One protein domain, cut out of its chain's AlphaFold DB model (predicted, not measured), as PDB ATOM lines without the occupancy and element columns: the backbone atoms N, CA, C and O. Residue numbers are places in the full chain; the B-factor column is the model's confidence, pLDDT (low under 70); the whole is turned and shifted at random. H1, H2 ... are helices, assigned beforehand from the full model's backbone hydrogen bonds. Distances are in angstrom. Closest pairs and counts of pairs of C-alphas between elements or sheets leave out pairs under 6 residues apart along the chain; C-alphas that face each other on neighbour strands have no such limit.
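This is residues 21 to 183 of the 188 residues of an uncharacterized protein of Kocuria sp. WRN011 (UniProt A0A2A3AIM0). This is a long, loose bundle of helices in which the long H5 makes the spine and H3 packs along it, with H1 on one side and H6 folded back on the other, H6 set off from the rest. Tiny H2 turns the chain at one end of the rod, while H4 stands at a steep angle by the beginning of H5 at the far end. The class is all helix: 163 residues are printed, with six named helices, H1 to H6 in order, and no named strand. The whole is loose, with a radius of gyration of the C-alphas of 21.4 A and spans of 72 by 30 by 26 A.

Begin with H1, residues 21 to 47, and go on to H2, residues 49 to 55; these two meet only through their tight link. H3, residues 63 to 82, only just touches H2, with 3 pairs of C-alphas within 8 A, the closest those of Asn 49 and Trp 64 at 6.5 A; they are about perpendicular at 88 degrees. H3 touches H1 at a shallow tilt of 29 degrees, opposite ways; look at the C-alphas of Ala 42 and Pro 65, the closest, 4.1 A apart. H4, residues 90 to 109, is apart from H3. H5, residues 117 to 151, is the hub and touches H1, H3, H4 and H6, residues 157 to 182. With H3 it runs opposite ways at a shallow tilt of 23 degrees, and the closest C-alphas, Gly 70 and Gly 143, are 3.8 A apart. H1 touches H5 with residues 23 to 35 alone, the same way at 8 degrees, closest at the C-alphas of Trp 27 and Trp 135, 6.6 A. H4 and H5 touch at a steep tilt of 60 degrees, closest at the C-alphas of Gly 100 and Ala 118, 5.5 A. H5 and H6 form a helical hairpin but only just touch, with 3 pairs of C-alphas within 8 A, the closest those of Leu 151 and Ala 157 at 6.2 A. H1, H3, H5 and H6 are an up and down bundle, each running against the one before it. Every O i to N i+4 pair is within hydrogen-bond range in H1, H4 and H6, against 15 of 16 in H3, 26 of 31 in H5 and 1 of 3 in H2, where 2 of 4 O i to N i+3 pairs are in range.

Find C-alpha 21 at (406.041, 285.931, 367.665); from there H1 runs 38.9 A. H3 measures 28.9 A and H4 28.8 A. H5 runs 51.8 A from C-alpha 117 at (391.098, 285.600, 355.387), with a kink of 26 degrees near residue 136. H6 runs 36.4 A to C-alpha 182 at (412.124, 288.121, 341.824).

Look for the two C-alphas farthest apart, Arg 54 and Thr 110, at 73.8 A. The printed part has no cut and no long link. Residues 176 to 181 of H6 stand free. The mean pLDDT of the printed part is 70.7, and it is under 70 at residues 56 to 57, 84 to 128, 153 to 162 and 169 to 183.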
ATOM      1  N   LYS A  21     405.423 286.179 366.347       73.06
ATOM      2  CA  LYS A  21     406.041 285.931 367.665       73.06
ATOM      3  C   LYS A  21     407.221 284.954 367.600       73.06
ATOM      4  O   LYS A  21     408.188 285.113 368.341       73.06
ATOM      5  N   TRP A  22     407.155 283.935 366.742       77.56
ATOM      6  CA  TRP A  22     408.261 282.995 366.549       77.56
ATOM      7  C   TRP A  22     409.401 283.637 365.751       77.56
ATOM      8  O   TRP A  22     410.556 283.537 366.165       77.56
ATOM      9  N   VAL A  23     409.080 284.362 364.674       73.31
ATOM     10  CA  VAL A  23     410.068 285.088 363.854       73.31
ATOM     11  C   VAL A  23     410.830 286.118 364.701       73.31
ATOM     12  O   VAL A  23     412.059 286.133 364.697       73.31
ATOM     13  N   ASP A  24     410.115 286.910 365.503       77.00
ATOM     14  CA  ASP A  24     410.670 287.854 366.483       77.00
ATOM     15  C   ASP A  24     411.586 287.166 367.516       77.00
ATOM     16  O   ASP A  24     412.718 287.599 367.739       77.00
ATOM     17  N   LYS A  25     411.158 286.035 368.093       81.94
ATOM     18  CA  LYS A  25     411.966 285.252 369.046       81.94
ATOM     19  C   LYS A  25     413.265 284.722 368.427       81.94
ATOM     20  O   LYS A  25     414.294 284.694 369.106       81.94
ATOM     21  N   VAL A  26     413.242 284.303 367.158       82.25
ATOM     22  CA  VAL A  26     414.446 283.870 366.427       82.25
ATOM     23  C   VAL A  26     415.382 285.055 366.177       82.25
ATOM     24  O   VAL A  26     416.583 284.937 366.431       82.25
ATOM     25  N   TRP A  27     414.854 286.207 365.754       82.75
ATOM     26  CA  TRP A  27     415.663 287.410 365.545       82.75
ATOM     27  C   TRP A  27     416.303 287.930 366.827       82.75
ATOM     28  O   TRP A  27     417.510 288.160 366.837       82.75
ATOM     29  N   LYS A  28     415.560 288.007 367.935       85.69
ATOM     30  CA  LYS A  28     416.102 288.396 369.248       85.69
ATOM     31  C   LYS A  28     417.259 287.500 369.696       85.69
ATOM     32  O   LYS A  28     418.262 288.006 370.188       85.69
ATOM     33  N   ARG A  29     417.176 286.184 369.461       86.75
ATOM     34  CA  ARG A  29     418.291 285.249 369.722       86.75
ATOM     35  C   ARG A  29     419.499 285.513 368.822       86.75
ATOM     36  O   ARG A  29     420.618 285.558 369.320       86.75
ATOM     37  N   ARG A  30     419.285 285.716 367.518       87.69
ATOM     38  CA  ARG A  30     420.354 286.049 366.558       87.69
ATOM     39  C   ARG A  30     421.059 287.362 366.921       87.69
ATOM     40  O   ARG A  30     422.283 287.419 366.890       87.69
ATOM     41  N   LEU A  31     420.301 288.380 367.329       87.62
ATOM     42  CA  LEU A  31     420.850 289.647 367.816       87.62
ATOM     43  C   LEU A  31     421.622 289.500 369.125       87.62
ATOM     44  O   LEU A  31     422.686 290.094 369.248       87.62
ATOM     45  N   ALA A  32     421.138 288.690 370.071       88.50
ATOM     46  CA  ALA A  32     421.875 288.412 371.301       88.50
ATOM     47  C   ALA A  32     423.244 287.772 371.007       88.50
ATOM     48  O   ALA A  32     424.243 288.187 371.586       88.50
ATOM     49  N   VAL A  33     423.318 286.834 370.052       90.50
ATOM     50  CA  VAL A  33     424.599 286.251 369.603       90.50
ATOM     51  C   VAL A  33     425.516 287.317 368.993       90.50
ATOM     52  O   VAL A  33     426.679 287.389 369.377       90.50
ATOM     53  N   VAL A  34     425.013 288.184 368.105       90.38
ATOM     54  CA  VAL A  34     425.819 289.286 367.537       90.38
ATOM     55  C   VAL A  34     426.295 290.258 368.623       90.38
ATOM     56  O   VAL A  34     427.450 290.671 368.594       90.38
ATOM     57  N   GLY A  35     425.455 290.576 369.611       87.75
ATOM     58  CA  GLY A  35     425.826 291.412 370.757       87.75
ATOM     59  C   GLY A  35     426.922 290.789 371.626       87.75
ATOM     60  O   GLY A  35     427.866 291.478 372.002       87.75
ATOM     61  N   VAL A  36     426.856 289.477 371.884       92.75
ATOM     62  CA  VAL A  36     427.912 288.741 372.603       92.75
ATOM     63  C   VAL A  36     429.218 288.721 371.803       92.75
ATOM     64  O   VAL A  36     430.273 288.982 372.370       92.75
ATOM     65  N   VAL A  37     429.168 288.483 370.488       92.12
ATOM     66  CA  VAL A  37     430.362 288.526 369.623       92.12
ATOM     67  C   VAL A  37     430.973 289.932 369.588       92.12
ATOM     68  O   VAL A  37     432.190 290.066 369.685       92.12
ATOM     69  N   ALA A  38     430.151 290.984 369.525       90.75
ATOM     70  CA  ALA A  38     430.616 292.368 369.597       90.75
ATOM     71  C   ALA A  38     431.240 292.715 370.960       90.75
ATOM     72  O   ALA A  38     432.261 293.397 371.004       90.75
ATOM     73  N   LEU A  39     430.693 292.197 372.066       91.62
ATOM     74  CA  LEU A  39     431.282 292.350 373.399       91.62
ATOM     75  C   LEU A  39     432.631 291.624 373.517       91.62
ATOM     76  O   LEU A  39     433.583 292.193 374.045       91.62
ATOM     77  N   ILE A  40     432.748 290.402 372.986       93.00
ATOM     78  CA  ILE A  40     434.022 289.662 372.943       93.00
ATOM     79  C   ILE A  40     435.060 290.428 372.108       93.00
ATOM     80  O   ILE A  40     436.210 290.546 372.527       93.00
ATOM     81  N   ALA A  41     434.656 291.006 370.972       90.19
ATOM     82  CA  ALA A  41     435.524 291.851 370.152       90.19
ATOM     83  C   ALA A  41     435.962 293.134 370.889       90.19
ATOM     84  O   ALA A  41     437.125 293.523 370.788       90.19
ATOM     85  N   ALA A  42     435.077 293.746 371.687       87.50
ATOM     86  CA  ALA A  42     435.421 294.872 372.556       87.50
ATOM     87  C   ALA A  42     436.476 294.482 373.605       87.50
ATOM     88  O   ALA A  42     437.480 295.175 373.759       87.50
ATOM     89  N   ILE A  43     436.271 293.353 374.295       88.69
ATOM     90  CA  ILE A  43     437.194 292.828 375.315       88.69
ATOM     91  C   ILE A  43     438.557 292.509 374.694       88.69
ATOM     92  O   ILE A  43     439.581 292.887 375.258       88.69
ATOM     93  N   ALA A  44     438.590 291.890 373.510       88.38
ATOM     94  CA  ALA A  44     439.830 291.691 372.764       88.38
ATOM     95  C   ALA A  44     440.520 293.033 372.453       88.38
ATOM     96  O   ALA A  44     441.721 293.163 372.666       88.38
ATOM     97  N   GLY A  45     439.762 294.055 372.042       85.12
ATOM     98  CA  GLY A  45     440.282 295.409 371.845       85.12
ATOM     99  C   GLY A  45     440.901 296.034 373.094       85.12
ATOM    100  O   GLY A  45     441.891 296.743 372.962       85.12
ATOM    101  N   VAL A  46     440.377 295.742 374.291       85.44
ATOM    102  CA  VAL A  46     440.983 296.176 375.566       85.44
ATOM    103  C   VAL A  46     442.275 295.402 375.831       85.44
ATOM    104  O   VAL A  46     443.312 296.006 376.082       85.44
ATOM    105  N   LEU A  47     442.233 294.068 375.743       87.44
ATOM    106  CA  LEU A  47     443.368 293.191 376.061       87.44
ATOM    107  C   LEU A  47     444.566 293.387 375.122       87.44
ATOM    108  O   LEU A  47     445.710 293.270 375.552       87.44
ATOM    109  N   PHE A  48     444.313 293.700 373.851       83.88
ATOM    110  CA  PHE A  48     445.351 293.963 372.854       83.88
ATOM    111  C   PHE A  48     445.632 295.459 372.651       83.88
ATOM    112  O   PHE A  48     446.423 295.802 371.770       83.88
ATOM    113  N   ASN A  49     445.044 296.355 373.457       81.38
ATOM    114  CA  ASN A  49     445.176 297.801 373.267       81.38
ATOM    115  C   ASN A  49     446.644 298.258 373.224       81.38
ATOM    116  O   ASN A  49     447.005 299.023 372.341       81.38
ATOM    117  N   ASP A  50     447.518 297.735 374.086       78.12
ATOM    118  CA  ASP A  50     448.943 298.110 374.118       78.12
ATOM    119  C   ASP A  50     449.743 297.636 372.894       78.12
ATOM    120  O   ASP A  50     450.800 298.186 372.581       78.12
ATOM    121  N   GLN A  51     449.272 296.594 372.204       80.56
ATOM    122  CA  GLN A  51     449.866 296.115 370.952       80.56
ATOM    123  C   GLN A  51     449.329 296.921 369.768       80.56
ATOM    124  O   GLN A  51     450.076 297.282 368.862       80.56
ATOM    125  N   LEU A  52     448.038 297.251 369.811       75.12
ATOM    126  CA  LEU A  52     447.339 298.013 368.788       75.12
ATOM    127  C   LEU A  52     447.694 299.512 368.827       75.12
ATOM    128  O   LEU A  52     447.832 300.129 367.776       75.12
ATOM    129  N   ALA A  53     447.946 300.099 369.998       70.94
ATOM    130  CA  ALA A  53     448.417 301.478 370.157       70.94
ATOM    131  C   ALA A  53     449.814 301.691 369.544       70.94
ATOM    132  O   ALA A  53     450.083 302.738 368.961       70.94
ATOM    133  N   ARG A  54     450.681 300.664 369.553       74.25
ATOM    134  CA  ARG A  54     452.000 300.699 368.882       74.25
ATOM    135  C   ARG A  54     451.915 300.833 367.359       74.25
ATOM    136  O   ARG A  54     452.931 301.110 366.734       74.25
ATOM    137  N   THR A  55     450.736 300.651 366.758       72.38
ATOM    138  CA  THR A  55     450.524 300.940 365.329       72.38
ATOM    139  C   THR A  55     450.441 302.441 365.028       72.38
ATOM    140  O   THR A  55     450.469 302.815 363.860       72.38
ATOM    141  N   GLY A  56     450.316 303.297 366.054       68.75
ATOM    142  CA  GLY A  56     450.160 304.748 365.902       68.75
ATOM    143  C   GLY A  56     448.821 305.179 365.295       68.75
ATOM    144  O   GLY A  56     448.677 306.331 364.902       68.75
ATOM    145  N   PHE A  57     447.850 304.267 365.173       69.00
ATOM    146  CA  PHE A  57     446.583 304.541 364.489       69.00
ATOM    147  C   PHE A  57     445.531 305.208 365.390       69.00
ATOM    148  O   PHE A  57     444.675 305.930 364.889       69.00
ATOM    149  N   PHE A  58     445.592 304.968 366.707       73.19
ATOM    150  CA  PHE A  58     444.705 305.554 367.717       73.19
ATOM    151  C   PHE A  58     445.470 305.839 369.012       73.19
ATOM    152  O   PHE A  58     446.124 304.944 369.548       73.19
ATOM    153  N   ASP A  59     445.314 307.055 369.538       70.12
ATOM    154  CA  ASP A  59     445.994 307.520 370.754       70.12
ATOM    155  C   ASP A  59     445.216 307.210 372.044       70.12
ATOM    156  O   ASP A  59     445.778 307.234 373.138       70.12
ATOM    157  N   SER A  60     443.907 306.935 371.953       78.12
ATOM    158  CA  SER A  60     443.049 306.711 373.123       78.12
ATOM    159  C   SER A  60     442.646 305.246 373.295       78.12
ATOM    160  O   SER A  60     442.045 304.639 372.408       78.12
ATOM    161  N   ALA A  61     442.857 304.711 374.502       77.12
ATOM    162  CA  ALA A  61     442.638 303.300 374.853       77.12
ATOM    163  C   ALA A  61     441.191 302.773 374.694       77.12
ATOM    164  O   ALA A  61     440.950 301.570 374.773       77.12
ATOM    165  N   TRP A  62     440.210 303.653 374.477       81.12
ATOM    166  CA  TRP A  62     438.815 303.277 374.232       81.12
ATOM    167  C   TRP A  62     438.498 303.046 372.743       81.12
ATOM    168  O   TRP A  62     437.507 302.384 372.428       81.12
ATOM    169  N   GLN A  63     439.327 303.549 371.819       84.56
ATOM    170  CA  GLN A  63     439.033 303.529 370.381       84.56
ATOM    171  C   GLN A  63     439.073 302.113 369.802       84.56
ATOM    172  O   GLN A  63     438.146 301.720 369.099       84.56
ATOM    173  N   TRP A  64     440.094 301.318 370.139       85.25
ATOM    174  CA  TRP A  64     440.211 299.926 369.687       85.25
ATOM    175  C   TRP A  64     439.052 299.025 370.156       85.25
ATOM    176  O   TRP A  64     438.446 298.376 369.298       85.25
ATOM    177  N   PRO A  65     438.661 299.016 371.449       86.31
ATOM    178  CA  PRO A  65     437.452 298.333 371.912       86.31
ATOM    179  C   PRO A  65     436.190 298.716 371.127       86.31
ATOM    180  O   PRO A  65     435.445 297.841 370.684       86.31
ATOM    181  N   VAL A  66     435.953 300.017 370.925       86.19
ATOM    182  CA  VAL A  66     434.731 300.517 370.277       86.19
ATOM    183  C   VAL A  66     434.732 300.238 368.770       86.19
ATOM    184  O   VAL A  66     433.700 299.835 368.229       86.19
ATOM    185  N   LEU A  67     435.883 300.351 368.099       87.19
ATOM    186  CA  LEU A  67     436.035 300.004 366.685       87.19
ATOM    187  C   LEU A  67     435.772 298.511 366.444       87.19
ATOM    188  O   LEU A  67     435.018 298.166 365.536       87.19
ATOM    189  N   LEU A  68     436.363 297.626 367.254       87.38
ATOM    190  CA  LEU A  68     436.207 296.178 367.091       87.38
ATOM    191  C   LEU A  68     434.787 295.709 367.433       87.38
ATOM    192  O   LEU A  68     434.224 294.897 366.697       87.38
ATOM    193  N   ALA A  69     434.167 296.270 368.477       86.75
ATOM    194  CA  ALA A  69     432.754 296.042 368.778       86.75
ATOM    195  C   ALA A  69     431.846 296.493 367.623       86.75
ATOM    196  O   ALA A  69     430.949 295.760 367.203       86.75
ATOM    197  N   GLY A  70     432.111 297.684 367.076       86.06
ATOM    198  CA  GLY A  70     431.370 298.234 365.950       86.06
ATOM    199  C   GLY A  70     431.524 297.400 364.676       86.06
ATOM    200  O   GLY A  70     430.527 297.053 364.046       86.06
ATOM    201  N   ALA A  71     432.748 296.981 364.344       86.25
ATOM    202  CA  ALA A  71     433.037 296.104 363.209       86.25
ATOM    203  C   ALA A  71     432.341 294.742 363.337       86.25
ATOM    204  O   ALA A  71     431.704 294.285 362.386       86.25
ATOM    205  N   ALA A  72     432.391 294.120 364.518       86.62
ATOM    206  CA  ALA A  72     431.705 292.861 364.796       86.62
ATOM    207  C   ALA A  72     430.173 292.990 364.698       86.62
ATOM    208  O   ALA A  72     429.523 292.132 364.097       86.62
ATOM    209  N   ALA A  73     429.591 294.078 365.213       83.81
ATOM    210  CA  ALA A  73     428.162 294.360 365.080       83.81
ATOM    211  C   ALA A  73     427.754 294.610 363.614       83.81
ATOM    212  O   ALA A  73     426.771 294.030 363.143       83.81
ATOM    213  N   SER A  74     428.540 295.389 362.860       83.75
ATOM    214  CA  SER A  74     428.287 295.653 361.440       83.75
ATOM    215  C   SER A  74     428.386 294.394 360.580       83.75
ATOM    216  O   SER A  74     427.460 294.107 359.818       83.75
ATOM    217  N   LEU A  75     429.452 293.603 360.731       84.06
ATOM    218  CA  LEU A  75     429.608 292.322 360.036       84.06
ATOM    219  C   LEU A  75     428.511 291.330 360.437       84.06
ATOM    220  O   LEU A  75     427.944 290.668 359.569       84.06
ATOM    221  N   GLY A  76     428.148 291.278 361.721       83.00
ATOM    222  CA  GLY A  76     427.023 290.487 362.215       83.00
ATOM    223  C   GLY A  76     425.703 290.867 361.540       83.00
ATOM    224  O   GLY A  76     425.003 289.991 361.038       83.00
ATOM    225  N   GLY A  77     425.380 292.159 361.441       80.19
ATOM    226  CA  GLY A  77     424.185 292.640 360.736       80.19
ATOM    227  C   GLY A  77     424.181 292.337 359.237       80.19
ATOM    228  O   GLY A  77     423.156 291.924 358.687       80.19
ATOM    229  N   VAL A  78     425.334 292.455 358.576       80.81
ATOM    230  CA  VAL A  78     425.499 292.080 357.163       80.81
ATOM    231  C   VAL A  78     425.291 290.574 356.967       80.81
ATOM    232  O   VAL A  78     424.483 290.183 356.127       80.81
ATOM    233  N   LEU A  79     425.932 289.721 357.772       80.69
ATOM    234  CA  LEU A  79     425.748 288.265 357.727       80.69
ATOM    235  C   LEU A  79     424.290 287.869 357.994       80.69
ATOM    236  O   LEU A  79     423.714 287.072 357.255       80.69
ATOM    237  N   LEU A  80     423.660 288.482 358.999       81.44
ATOM    238  CA  LEU A  80     422.246 288.287 359.304       81.44
ATOM    239  C   LEU A  80     421.319 288.733 358.163       81.44
ATOM    240  O   LEU A  80     420.279 288.111 357.971       81.44
ATOM    241  N   SER A  81     421.701 289.733 357.363       76.25
ATOM    242  CA  SER A  81     420.925 290.183 356.195       76.25
ATOM    243  C   SER A  81     420.857 289.128 355.081       76.25
ATOM    244  O   SER A  81     419.915 289.132 354.287       76.25
ATOM    245  N   PHE A  82     421.814 288.195 355.034       78.12
ATOM    246  CA  PHE A  82     421.774 287.032 354.142       78.12
ATOM    247  C   PHE A  82     420.984 285.847 354.726       78.12
ATOM    248  O   PHE A  82     420.552 284.967 353.980       78.12
ATOM    249  N   MET A  83     420.762 285.810 356.044       77.38
ATOM    250  CA  MET A  83     420.101 284.693 356.720       77.38
ATOM    251  C   MET A  83     418.587 284.877 356.809       77.38
ATOM    252  O   MET A  83     418.073 285.678 357.589       77.38
ATOM    253  N   ARG A  84     417.835 284.020 356.117       69.12
ATOM    254  CA  ARG A  84     416.383 283.936 356.312       69.12
ATOM    255  C   ARG A  84     416.002 283.198 357.604       69.12
ATOM    256  O   ARG A  84     416.829 282.529 358.227       69.12
ATOM    257  N   VAL A  85     414.763 283.405 358.045       66.06
ATOM    258  CA  VAL A  85     414.134 282.701 359.182       66.06
ATOM    259  C   VAL A  85     413.063 281.724 358.678       66.06
ATOM    260  O   VAL A  85     412.800 280.715 359.322       66.06
ATOM    261  N   ASP A  86     412.498 281.990 357.501       61.19
ATOM    262  CA  ASP A  86     411.568 281.134 356.778       61.19
ATOM    263  C   ASP A  86     412.297 280.216 355.775       61.19
ATOM    264  O   ASP A  86     413.246 280.626 355.108       61.19
ATOM    265  N   GLN A  87     411.820 278.976 355.623       57.34
ATOM    266  CA  GLN A  87     412.192 278.092 354.502       57.34
ATOM    267  C   GLN A  87     411.226 278.228 353.311       57.34
ATOM    268  O   GLN A  87     411.237 277.411 352.392       57.34
ATOM    269  N   VAL A  88     410.339 279.226 353.332       54.78
ATOM    270  CA  VAL A  88     409.197 279.265 352.424       54.78
ATOM    271  C   VAL A  88     409.645 279.554 350.979       54.78
ATOM    272  O   VAL A  88     410.350 280.542 350.731       54.78
ATOM    273  N   PRO A  89     409.219 278.746 349.985       51.78
ATOM    274  CA  PRO A  89     409.518 279.004 348.583       51.78
ATOM    275  C   PRO A  89     408.898 280.325 348.118       51.78
ATOM    276  O   PRO A  89     407.678 280.490 348.061       51.78
ATOM    277  N   ARG A  90     409.750 281.271 347.716       53.28
ATOM    278  CA  ARG A  90     409.342 282.630 347.311       53.28
ATOM    279  C   ARG A  90     408.422 282.666 346.081       53.28
ATOM    280  O   ARG A  90     407.749 283.668 345.872       53.28
ATOM    281  N   VAL A  91     408.347 281.572 345.319       47.47
ATOM    282  CA  VAL A  91     407.417 281.394 344.191       47.47
ATOM    283  C   VAL A  91     405.965 281.272 344.679       47.47
ATOM    284  O   VAL A  91     405.117 282.036 344.226       47.47
ATOM    285  N   GLY A  92     405.684 280.407 345.664       51.03
ATOM    286  CA  GLY A  92     404.329 280.243 346.213       51.03
ATOM    287  C   GLY A  92     403.803 281.522 346.877       51.03
ATOM    288  O   GLY A  92     402.658 281.915 346.666       51.03
ATOM    289  N   MET A  93     404.676 282.248 347.584       53.44
ATOM    290  CA  MET A  93     404.323 283.519 348.239       53.44
ATOM    291  C   MET A  93     403.979 284.646 347.250       53.44
ATOM    292  O   MET A  93     403.150 285.509 347.547       53.44
ATOM    293  N   MET A  94     404.591 284.656 346.058       53.78
ATOM    294  CA  MET A  94     404.254 285.634 345.019       53.78
ATOM    295  C   MET A  94     402.873 285.379 344.414       53.78
ATOM    296  O   MET A  94     402.138 286.340 344.168       53.78
ATOM    297  N   GLU A  95     402.480 284.116 344.232       55.62
ATOM    298  CA  GLU A  95     401.129 283.780 343.777       55.62
ATOM    299  C   GLU A  95     400.061 284.124 344.818       55.62
ATOM    300  O   GLU A  95     399.019 284.677 344.454       55.62
ATOM    301  N   GLU A  96     400.311 283.881 346.108       56.28
ATOM    302  CA  GLU A  96     399.391 284.293 347.176       56.28
ATOM    303  C   GLU A  96     399.233 285.820 347.235       56.28
ATOM    304  O   GLU A  96     398.101 286.310 347.231       56.28
ATOM    305  N   ARG A  97     400.326 286.601 347.158       57.47
ATOM    306  CA  ARG A  97     400.248 288.076 347.037       57.47
ATOM    307  C   ARG A  97     399.469 288.526 345.798       57.47
ATOM    308  O   ARG A  97     398.651 289.447 345.882       57.47
ATOM    309  N   ALA A  98     399.704 287.904 344.644       60.31
ATOM    310  CA  ALA A  98     398.984 288.227 343.411       60.31
ATOM    311  C   ALA A  98     397.483 287.906 343.524       60.31
ATOM    312  O   ALA A  98     396.645 288.665 343.041       60.31
ATOM    313  N   THR A  99     397.132 286.814 344.203       59.72
ATOM    314  CA  THR A  99     395.740 286.386 344.399       59.72
ATOM    315  C   THR A  99     395.029 287.283 345.418       59.72
ATOM    316  O   THR A  99     393.965 287.823 345.121       59.72
ATOM    317  N   GLY A 100     395.658 287.558 346.566       56.78
ATOM    318  CA  GLY A 100     395.125 288.467 347.584       56.78
ATOM    319  C   GLY A 100     394.974 289.909 347.085       56.78
ATOM    320  O   GLY A 100     393.957 290.541 347.347       56.78
ATOM    321  N   SER A 101     395.917 290.427 346.289       58.88
ATOM    322  CA  SER A 101     395.790 291.772 345.696       58.88
ATOM    323  C   SER A 101     394.676 291.879 344.646       58.88
ATOM    324  O   SER A 101     394.035 292.929 344.551       58.88
ATOM    325  N   LYS A 102     394.383 290.804 343.898       61.59
ATOM    326  CA  LYS A 102     393.191 290.726 343.035       61.59
ATOM    327  C   LYS A 102     391.905 290.723 343.864       61.59
ATOM    328  O   LYS A 102     391.006 291.498 343.547       61.59
ATOM    329  N   GLY A 103     391.853 289.939 344.946       57.12
ATOM    330  CA  GLY A 103     390.734 289.938 345.898       57.12
ATOM    331  C   GLY A 103     390.473 291.326 346.491       57.12
ATOM    332  O   GLY A 103     389.362 291.838 346.395       57.12
ATOM    333  N   VAL A 104     391.515 292.007 346.978       54.69
ATOM    334  CA  VAL A 104     391.417 293.381 347.509       54.69
ATOM    335  C   VAL A 104     390.896 294.368 346.460       54.69
ATOM    336  O   VAL A 104     390.029 295.176 346.781       54.69
ATOM    337  N   ARG A 105     391.354 294.304 345.200       60.06
ATOM    338  CA  ARG A 105     390.835 295.177 344.124       60.06
ATOM    339  C   ARG A 105     389.382 294.879 343.755       60.06
ATOM    340  O   ARG A 105     388.649 295.812 343.440       60.06
ATOM    341  N   ALA A 106     388.973 293.611 343.773       55.94
ATOM    342  CA  ALA A 106     387.586 293.224 343.531       55.94
ATOM    343  C   ALA A 106     386.674 293.731 344.659       55.94
ATOM    344  O   ALA A 106     385.665 294.373 344.384       55.94
ATOM    345  N   SER A 107     387.087 293.538 345.913       54.03
ATOM    346  CA  SER A 107     386.352 293.968 347.107       54.03
ATOM    347  C   SER A 107     386.271 295.499 347.228       54.03
ATOM    348  O   SER A 107     385.210 296.054 347.500       54.03
ATOM    349  N   ALA A 108     387.358 296.215 346.917       55.28
ATOM    350  CA  ALA A 108     387.360 297.680 346.867       55.28
ATOM    351  C   ALA A 108     386.434 298.245 345.771       55.28
ATOM    352  O   ALA A 108     385.878 299.325 345.942       55.28
ATOM    353  N   ARG A 109     386.230 297.517 344.661       59.62
ATOM    354  CA  ARG A 109     385.250 297.883 343.620       59.62
ATOM    355  C   ARG A 109     383.798 297.641 344.032       59.62
ATOM    356  O   ARG A 109     382.923 298.302 343.486       59.62
ATOM    357  N   THR A 110     383.533 296.710 344.946       57.97
ATOM    358  CA  THR A 110     382.177 296.379 345.416       57.97
ATOM    359  C   THR A 110     381.807 297.049 346.741       57.97
ATOM    360  O   THR A 110     380.739 296.776 347.276       57.97
ATOM    361  N   GLY A 111     382.667 297.916 347.291       52.03
ATOM    362  CA  GLY A 111     382.417 298.667 348.531       52.03
ATOM    363  C   GLY A 111     382.468 297.831 349.818       52.03
ATOM    364  O   GLY A 111     382.554 298.386 350.911       52.03
ATOM    365  N   ASN A 112     382.486 296.503 349.708       56.22
ATOM    366  CA  ASN A 112     382.662 295.603 350.836       56.22
ATOM    367  C   ASN A 112     384.149 295.496 351.179       56.22
ATOM    368  O   ASN A 112     384.945 295.003 350.378       56.22
ATOM    369  N   LEU A 113     384.537 295.897 352.391       49.69
ATOM    370  CA  LEU A 113     385.852 295.551 352.937       49.69
ATOM    371  C   LEU A 113     385.982 294.019 352.977       49.69
ATOM    372  O   LEU A 113     385.094 293.361 353.531       49.69
ATOM    373  N   PRO A 114     387.057 293.430 352.421       49.38
ATOM    374  CA  PRO A 114     387.206 291.987 352.404       49.38
ATOM    375  C   PRO A 114     387.433 291.492 353.834       49.38
ATOM    376  O   PRO A 114     388.542 291.554 354.361       49.38
ATOM    377  N   ARG A 115     386.376 290.928 354.434       50.53
ATOM    378  CA  ARG A 115     386.478 290.009 355.583       50.53
ATOM    379  C   ARG A 115     387.148 288.680 355.200       50.53
ATOM    380  O   ARG A 115     387.300 287.806 356.048       50.53
ATOM    381  N   ASP A 116     387.560 288.529 353.939       53.28
ATOM    382  CA  ASP A 116     388.344 287.399 353.469       53.28
ATOM    383  C   ASP A 116     389.652 287.265 354.245       53.28
ATOM    384  O   ASP A 116     390.512 288.151 354.261       53.28
ATOM    385  N   THR A 117     389.847 286.061 354.775       56.22
ATOM    386  CA  THR A 117     391.098 285.600 355.387       56.22
ATOM    387  C   THR A 117     392.326 285.831 354.494       56.22
ATOM    388  O   THR A 117     393.433 285.976 355.005       56.22
ATOM    389  N   ALA A 118     392.147 285.941 353.172       55.03
ATOM    390  CA  ALA A 118     393.193 286.301 352.219       55.03
ATOM    391  C   ALA A 118     393.794 287.704 352.451       55.03
ATOM    392  O   ALA A 118     394.997 287.877 352.257       55.03
ATOM    393  N   HIS A 119     393.010 288.704 352.879       56.56
ATOM    394  CA  HIS A 119     393.560 290.037 353.161       56.56
ATOM    395  C   HIS A 119     394.429 290.022 354.423       56.56
ATOM    396  O   HIS A 119     395.544 290.541 354.403       56.56
ATOM    397  N   LEU A 120     393.958 289.345 355.476       60.81
ATOM    398  CA  LEU A 120     394.697 289.154 356.727       60.81
ATOM    399  C   LEU A 120     396.009 288.387 356.494       60.81
ATOM    400  O   LEU A 120     397.062 288.875 356.886       60.81
ATOM    401  N   ARG A 121     395.990 287.279 355.730       60.69
ATOM    402  CA  ARG A 121     397.218 286.550 355.341       60.69
ATOM    403  C   ARG A 121     398.233 287.442 354.616       60.69
ATOM    404  O   ARG A 121     399.430 287.325 354.860       60.69
ATOM    405  N   VAL A 122     397.783 288.347 353.739       62.44
ATOM    406  CA  VAL A 122     398.680 289.294 353.050       62.44
ATOM    407  C   VAL A 122     399.250 290.340 354.014       62.44
ATOM    408  O   VAL A 122     400.420 290.695 353.867       62.44
ATOM    409  N   GLN A 123     398.480 290.812 355.000       65.44
ATOM    410  CA  GLN A 123     398.985 291.713 356.045       65.44
ATOM    411  C   GLN A 123     400.012 291.014 356.952       65.44
ATOM    412  O   GLN A 123     401.111 291.540 357.128       65.44
ATOM    413  N   ASP A 124     399.711 289.809 357.442       64.62
ATOM    414  CA  ASP A 124     400.633 289.001 358.254       64.62
ATOM    415  C   ASP A 124     401.938 288.710 357.499       64.62
ATOM    416  O   ASP A 124     403.031 288.851 358.049       64.62
ATOM    417  N   TYR A 125     401.850 288.380 356.207       66.00
ATOM    418  CA  TYR A 125     403.021 288.170 355.359       66.00
ATOM    419  C   TYR A 125     403.850 289.450 355.152       66.00
ATOM    420  O   TYR A 125     405.079 289.410 355.242       66.00
ATOM    421  N   MET A 126     403.206 290.604 354.926       67.19
ATOM    422  CA  MET A 126     403.898 291.903 354.869       67.19
ATOM    423  C   MET A 126     404.628 292.202 356.184       67.19
ATOM    424  O   MET A 126     405.786 292.618 356.150       67.19
ATOM    425  N   ALA A 127     403.991 291.944 357.330       68.38
ATOM    426  CA  ALA A 127     404.590 292.140 358.646       68.38
ATOM    427  C   ALA A 127     405.795 291.210 358.875       68.38
ATOM    428  O   ALA A 127     406.845 291.676 359.319       68.38
ATOM    429  N   VAL A 128     405.690 289.925 358.514       68.56
ATOM    430  CA  VAL A 128     406.807 288.965 358.590       68.56
ATOM    431  C   VAL A 128     407.979 289.395 357.702       68.56
ATOM    432  O   VAL A 128     409.115 289.369 358.174       68.56
ATOM    433  N   GLU A 129     407.745 289.849 356.464       70.25
ATOM    434  CA  GLU A 129     408.834 290.349 355.609       70.25
ATOM    435  C   GLU A 129     409.473 291.634 356.154       70.25
ATOM    436  O   GLU A 129     410.701 291.736 356.170       70.25
ATOM    437  N   MET A 130     408.683 292.602 356.635       72.44
ATOM    438  CA  MET A 130     409.217 293.831 357.242       72.44
ATOM    439  C   MET A 130     410.103 293.521 358.452       72.44
ATOM    440  O   MET A 130     411.217 294.032 358.551       72.44
ATOM    441  N   VAL A 131     409.646 292.625 359.329       72.06
ATOM    442  CA  VAL A 131     410.413 292.095 360.465       72.06
ATOM    443  C   VAL A 131     411.701 291.414 359.984       72.06
ATOM    444  O   VAL A 131     412.779 291.664 360.521       72.06
ATOM    445  N   GLN A 132     411.616 290.590 358.941       71.88
ATOM    446  CA  GLN A 132     412.738 289.815 358.416       71.88
ATOM    447  C   GLN A 132     413.853 290.658 357.781       71.88
ATOM    448  O   GLN A 132     415.016 290.271 357.886       71.88
ATOM    449  N   TYR A 133     413.527 291.785 357.143       72.88
ATOM    450  CA  TYR A 133     414.532 292.709 356.606       72.88
ATOM    451  C   TYR A 133     414.948 293.796 357.610       72.88
ATOM    452  O   TYR A 133     416.086 294.252 357.559       72.88
ATOM    453  N   GLY A 134     414.070 294.189 358.539       75.19
ATOM    454  CA  GLY A 134     414.349 295.229 359.533       75.19
ATOM    455  C   GLY A 134     415.316 294.788 360.635       75.19
ATOM    456  O   GLY A 134     416.251 295.520 360.956       75.19
ATOM    457  N   TRP A 135     415.147 293.582 361.193       79.69
ATOM    458  CA  TRP A 135     415.989 293.108 362.302       79.69
ATOM    459  C   TRP A 135     417.500 293.060 361.989       79.69
ATOM    460  O   TRP A 135     418.270 293.523 362.833       79.69
ATOM    461  N   PRO A 136     417.963 292.585 360.811       78.75
ATOM    462  CA  PRO A 136     419.376 292.654 360.422       78.75
ATOM    463  C   PRO A 136     419.975 294.065 360.359       78.75
ATOM    464  O   PRO A 136     421.176 294.227 360.583       78.75
ATOM    465  N   MET A 137     419.164 295.090 360.071       79.69
ATOM    466  CA  MET A 137     419.653 296.467 359.939       79.69
ATOM    467  C   MET A 137     420.053 297.082 361.284       79.69
ATOM    468  O   MET A 137     420.931 297.939 361.309       79.69
ATOM    469  N   ILE A 138     419.459 296.640 362.397       79.88
ATOM    470  CA  ILE A 138     419.741 297.188 363.734       79.88
ATOM    471  C   ILE A 138     421.226 297.034 364.123       79.88
ATOM    472  O   ILE A 138     421.877 298.059 364.326       79.88
ATOM    473  N   PRO A 139     421.814 295.820 364.192       81.94
ATOM    474  CA  PRO A 139     423.231 295.663 364.521       81.94
ATOM    475  C   PRO A 139     424.142 296.253 363.441       81.94
ATOM    476  O   PRO A 139     425.213 296.752 363.774       81.94
ATOM    477  N   ALA A 140     423.701 296.271 362.173       79.62
ATOM    478  CA  ALA A 140     424.437 296.926 361.100       79.62
ATOM    479  C   ALA A 140     424.644 298.417 361.413       79.62
ATOM    480  O   ALA A 140     425.786 298.855 361.533       79.62
ATOM    481  N   LEU A 141     423.548 299.156 361.626       81.44
ATOM    482  CA  LEU A 141     423.538 300.593 361.918       81.44
ATOM    483  C   LEU A 141     424.219 300.934 363.249       81.44
ATOM    484  O   LEU A 141     425.019 301.866 363.293       81.44
ATOM    485  N   VAL A 142     423.953 300.172 364.316       82.38
ATOM    486  CA  VAL A 142     424.620 300.366 365.617       82.38
ATOM    487  C   VAL A 142     426.133 300.183 365.476       82.38
ATOM    488  O   VAL A 142     426.893 301.011 365.973       82.38
ATOM    489  N   GLY A 143     426.575 299.162 364.736       83.31
ATOM    490  CA  GLY A 143     427.991 298.953 364.452       83.31
ATOM    491  C   GLY A 143     428.628 300.117 363.691       83.31
ATOM    492  O   GLY A 143     429.699 300.581 364.076       83.31
ATOM    493  N   MET A 144     427.931 300.667 362.686       83.75
ATOM    494  CA  MET A 144     428.403 301.839 361.937       83.75
ATOM    495  C   MET A 144     428.591 303.058 362.843       83.75
ATOM    496  O   MET A 144     429.589 303.762 362.718       83.75
ATOM    497  N   ILE A 145     427.650 303.299 363.760       83.25
ATOM    498  CA  ILE A 145     427.711 304.418 364.708       83.25
ATOM    499  C   ILE A 145     428.907 304.254 365.655       83.25
ATOM    500  O   ILE A 145     429.668 305.200 365.826       83.25
ATOM    501  N   LEU A 146     429.121 303.058 366.215       83.94
ATOM    502  CA  LEU A 146     430.280 302.777 367.074       83.94
ATOM    503  C   LEU A 146     431.605 302.986 366.329       83.94
ATOM    504  O   LEU A 146     432.497 303.655 366.846       83.94
ATOM    505  N   ILE A 147     431.712 302.491 365.091       85.38
ATOM    506  CA  ILE A 147     432.881 302.725 364.235       85.38
ATOM    507  C   ILE A 147     433.109 304.231 364.037       85.38
ATOM    508  O   ILE A 147     434.216 304.707 364.260       85.38
ATOM    509  N   LEU A 148     432.080 305.002 363.666       82.19
ATOM    510  CA  LEU A 148     432.206 306.452 363.473       82.19
ATOM    511  C   LEU A 148     432.650 307.179 364.752       82.19
ATOM    512  O   LEU A 148     433.504 308.058 364.671       82.19
ATOM    513  N   ILE A 149     432.134 306.780 365.920       80.94
ATOM    514  CA  ILE A 149     432.549 307.327 367.221       80.94
ATOM    515  C   ILE A 149     434.039 307.049 367.472       80.94
ATOM    516  O   ILE A 149     434.777 307.985 367.768       80.94
ATOM    517  N   ALA A 150     434.509 305.807 367.289       78.81
ATOM    518  CA  ALA A 150     435.919 305.434 367.478       78.81
ATOM    519  C   ALA A 150     436.902 306.213 366.585       78.81
ATOM    520  O   ALA A 150     438.069 306.375 366.939       78.81
ATOM    521  N   LEU A 151     436.439 306.693 365.430       75.50
ATOM    522  CA  LEU A 151     437.259 307.355 364.414       75.50
ATOM    523  C   LEU A 151     437.287 308.876 364.513       75.50
ATOM    524  O   LEU A 151     438.103 309.503 363.835       75.50
ATOM    525  N   TRP A 152     436.390 309.483 365.296       71.81
ATOM    526  CA  TRP A 152     436.152 310.927 365.226       71.81
ATOM    527  C   TRP A 152     437.301 311.783 365.792       71.81
ATOM    528  O   TRP A 152     437.269 313.003 365.664       71.81
ATOM    529  N   THR A 153     438.340 311.171 366.369       59.25
ATOM    530  CA  THR A 153     439.482 311.882 366.967       59.25
ATOM    531  C   THR A 153     440.746 311.958 366.099       59.25
ATOM    532  O   THR A 153     441.407 312.987 366.168       59.25
ATOM    533  N   VAL A 154     441.097 310.960 365.265       51.94
ATOM    534  CA  VAL A 154     442.344 311.006 364.445       51.94
ATOM    535  C   VAL A 154     442.170 310.437 363.029       51.94
ATOM    536  O   VAL A 154     442.755 309.431 362.641       51.94
ATOM    537  N   ALA A 155     441.372 311.149 362.230       47.34
ATOM    538  CA  ALA A 155     441.450 311.213 360.763       47.34
ATOM    539  C   ALA A 155     441.009 310.056 359.816       47.34
ATOM    540  O   ALA A 155     440.916 310.362 358.623       47.34
ATOM    541  N   PRO A 156     440.634 308.797 360.155       54.62
ATOM    542  CA  PRO A 156     440.510 307.740 359.135       54.62
ATOM    543  C   PRO A 156     439.115 307.743 358.471       54.62
ATOM    544  O   PRO A 156     438.728 306.815 357.753       54.62
ATOM    545  N   ALA A 157     438.343 308.805 358.728       56.12
ATOM    546  CA  ALA A 157     436.924 308.940 358.444       56.12
ATOM    547  C   ALA A 157     436.579 308.785 356.958       56.12
ATOM    548  O   ALA A 157     435.511 308.271 356.649       56.12
ATOM    549  N   VAL A 158     437.468 309.165 356.032       56.28
ATOM    550  CA  VAL A 158     437.213 309.061 354.582       56.28
ATOM    551  C   VAL A 158     437.225 307.606 354.110       56.28
ATOM    552  O   VAL A 158     436.280 307.167 353.458       56.28
ATOM    553  N   VAL A 159     438.253 306.830 354.472       62.41
ATOM    554  CA  VAL A 159     438.368 305.409 354.084       62.41
ATOM    555  C   VAL A 159     437.194 304.612 354.639       62.41
ATOM    556  O   VAL A 159     436.629 303.759 353.956       62.41
ATOM    557  N   ILE A 160     436.781 304.923 355.866       61.34
ATOM    558  CA  ILE A 160     435.708 304.182 356.513       61.34
ATOM    559  C   ILE A 160     434.330 304.697 356.092       61.34
ATOM    560  O   ILE A 160     433.457 303.872 355.867       61.34
ATOM    561  N   ALA A 161     434.132 305.988 355.810       63.69
ATOM    562  CA  ALA A 161     432.934 306.451 355.104       63.69
ATOM    563  C   ALA A 161     432.778 305.750 353.742       63.69
ATOM    564  O   ALA A 161     431.677 305.319 353.409       63.69
ATOM    565  N   LEU A 162     433.867 305.547 352.992       65.38
ATOM    566  CA  LEU A 162     433.848 304.785 351.738       65.38
ATOM    567  C   LEU A 162     433.500 303.303 351.954       65.38
ATOM    568  O   LEU A 162     432.677 302.770 351.212       65.38
ATOM    569  N   LEU A 163     434.041 302.644 352.985       70.50
ATOM    570  CA  LEU A 163     433.658 301.268 353.344       70.50
ATOM    571  C   LEU A 163     432.195 301.169 353.800       70.50
ATOM    572  O   LEU A 163     431.493 300.240 353.414       70.50
ATOM    573  N   LEU A 164     431.705 302.141 354.567       70.25
ATOM    574  CA  LEU A 164     430.316 302.221 355.016       70.25
ATOM    575  C   LEU A 164     429.354 302.462 353.845       70.25
ATOM    576  O   LEU A 164     428.313 301.809 353.758       70.25
ATOM    577  N   VAL A 165     429.730 303.323 352.897       74.31
ATOM    578  CA  VAL A 165     429.018 303.513 351.625       74.31
ATOM    579  C   VAL A 165     429.067 302.242 350.776       74.31
ATOM    580  O   VAL A 165     428.047 301.883 350.196       74.31
ATOM    581  N   ALA A 166     430.186 301.513 350.739       72.50
ATOM    582  CA  ALA A 166     430.296 300.240 350.025       72.50
ATOM    583  C   ALA A 166     429.427 299.137 350.657       72.50
ATOM    584  O   ALA A 166     428.748 298.412 349.932       72.50
ATOM    585  N   VAL A 167     429.368 299.045 351.989       74.69
ATOM    586  CA  VAL A 167     428.472 298.131 352.721       74.69
ATOM    587  C   VAL A 167     427.008 298.500 352.478       74.69
ATOM    588  O   VAL A 167     426.209 297.634 352.119       74.69
ATOM    589  N   TRP A 168     426.648 299.781 352.587       75.00
ATOM    590  CA  TRP A 168     425.299 300.263 352.276       75.00
ATOM    591  C   TRP A 168     424.916 299.994 350.815       75.00
ATOM    592  O   TRP A 168     423.821 299.499 350.534       75.00
ATOM    593  N   ALA A 169     425.833 300.242 349.877       67.81
ATOM    594  CA  ALA A 169     425.651 299.941 348.466       67.81
ATOM    595  C   ALA A 169     425.496 298.434 348.237       67.81
ATOM    596  O   ALA A 169     424.594 298.044 347.506       67.81
ATOM    597  N   ALA A 170     426.276 297.575 348.897       66.81
ATOM    598  CA  ALA A 170     426.139 296.122 348.810       66.81
ATOM    599  C   ALA A 170     424.789 295.627 349.358       66.81
ATOM    600  O   ALA A 170     424.158 294.769 348.738       66.81
ATOM    601  N   ILE A 171     424.296 296.203 350.463       66.94
ATOM    602  CA  ILE A 171     422.955 295.930 351.009       66.94
ATOM    603  C   ILE A 171     421.876 296.361 350.002       66.94
ATOM    604  O   ILE A 171     420.989 295.573 349.667       66.94
ATOM    605  N   ARG A 172     421.969 297.576 349.444       64.56
ATOM    606  CA  ARG A 172     421.006 298.101 348.458       64.56
ATOM    607  C   ARG A 172     421.064 297.354 347.121       64.56
ATOM    608  O   ARG A 172     420.032 297.124 346.490       64.56
ATOM    609  N   ILE A 173     422.250 296.954 346.670       59.44
ATOM    610  CA  ILE A 173     422.461 296.174 345.447       59.44
ATOM    611  C   ILE A 173     421.926 294.761 345.648       59.44
ATOM    612  O   ILE A 173     421.183 294.307 344.790       59.44
ATOM    613  N   ASN A 174     422.163 294.100 346.785       58.03
ATOM    614  CA  ASN A 174     421.512 292.819 347.067       58.03
ATOM    615  C   ASN A 174     419.993 292.962 347.172       58.03
ATOM    616  O   ASN A 174     419.283 292.166 346.563       58.03
ATOM    617  N   GLY A 175     419.479 294.000 347.837       51.72
ATOM    618  CA  GLY A 175     418.047 294.302 347.875       51.72
ATOM    619  C   GLY A 175     417.443 294.480 346.476       51.72
ATOM    620  O   GLY A 175     416.415 293.882 346.169       51.72
ATOM    621  N   THR A 176     418.110 295.220 345.584       52.91
ATOM    622  CA  THR A 176     417.625 295.510 344.217       52.91
ATOM    623  C   THR A 176     417.944 294.435 343.173       52.91
ATOM    624  O   THR A 176     417.242 294.345 342.168       52.91
ATOM    625  N   ALA A 177     418.977 293.616 343.362       49.31
ATOM    626  CA  ALA A 177     419.285 292.451 342.531       49.31
ATOM    627  C   ALA A 177     418.378 291.280 342.909       49.31
ATOM    628  O   ALA A 177     417.829 290.621 342.030       49.31
ATOM    629  N   THR A 178     418.118 291.104 344.208       49.97
ATOM    630  CA  THR A 178     417.016 290.281 344.709       49.97
ATOM    631  C   THR A 178     415.711 290.786 344.102       49.97
ATOM    632  O   THR A 178     415.069 290.032 343.378       49.97
ATOM    633  N   ALA A 179     415.357 292.067 344.270       41.88
ATOM    634  CA  ALA A 179     414.147 292.620 343.666       41.88
ATOM    635  C   ALA A 179     414.080 292.351 342.155       41.88
ATOM    636  O   ALA A 179     413.077 291.819 341.720       41.88
ATOM    637  N   ARG A 180     415.133 292.583 341.360       46.09
ATOM    638  CA  ARG A 180     415.130 292.296 339.907       46.09
ATOM    639  C   ARG A 180     415.072 290.807 339.542       46.09
ATOM    640  O   ARG A 180     414.506 290.465 338.511       46.09
ATOM    641  N   LYS A 181     415.629 289.908 340.358       49.75
ATOM    642  CA  LYS A 181     415.570 288.453 340.116       49.75
ATOM    643  C   LYS A 181     414.198 287.866 340.477       49.75
ATOM    644  O   LYS A 181     413.777 286.902 339.849       49.75
ATOM    645  N   TYR A 182     413.500 288.469 341.444       40.03
ATOM    646  CA  TYR A 182     412.124 288.121 341.824       40.03
ATOM    647  C   TYR A 182     411.072 288.840 340.962       40.03
ATOM    648  O   TYR A 182     410.099 288.233 340.530       40.03
ATOM    649  N   TYR A 183     411.310 290.102 340.620       39.44
ATOM    650  CA  TYR A 183     410.571 290.882 339.635       39.44
ATOM    651  C   TYR A 183     411.251 290.800 338.259       39.44
ATOM    652  O   TYR A 183     411.692 291.808 337.710       39.44
TER     653      TYR A 183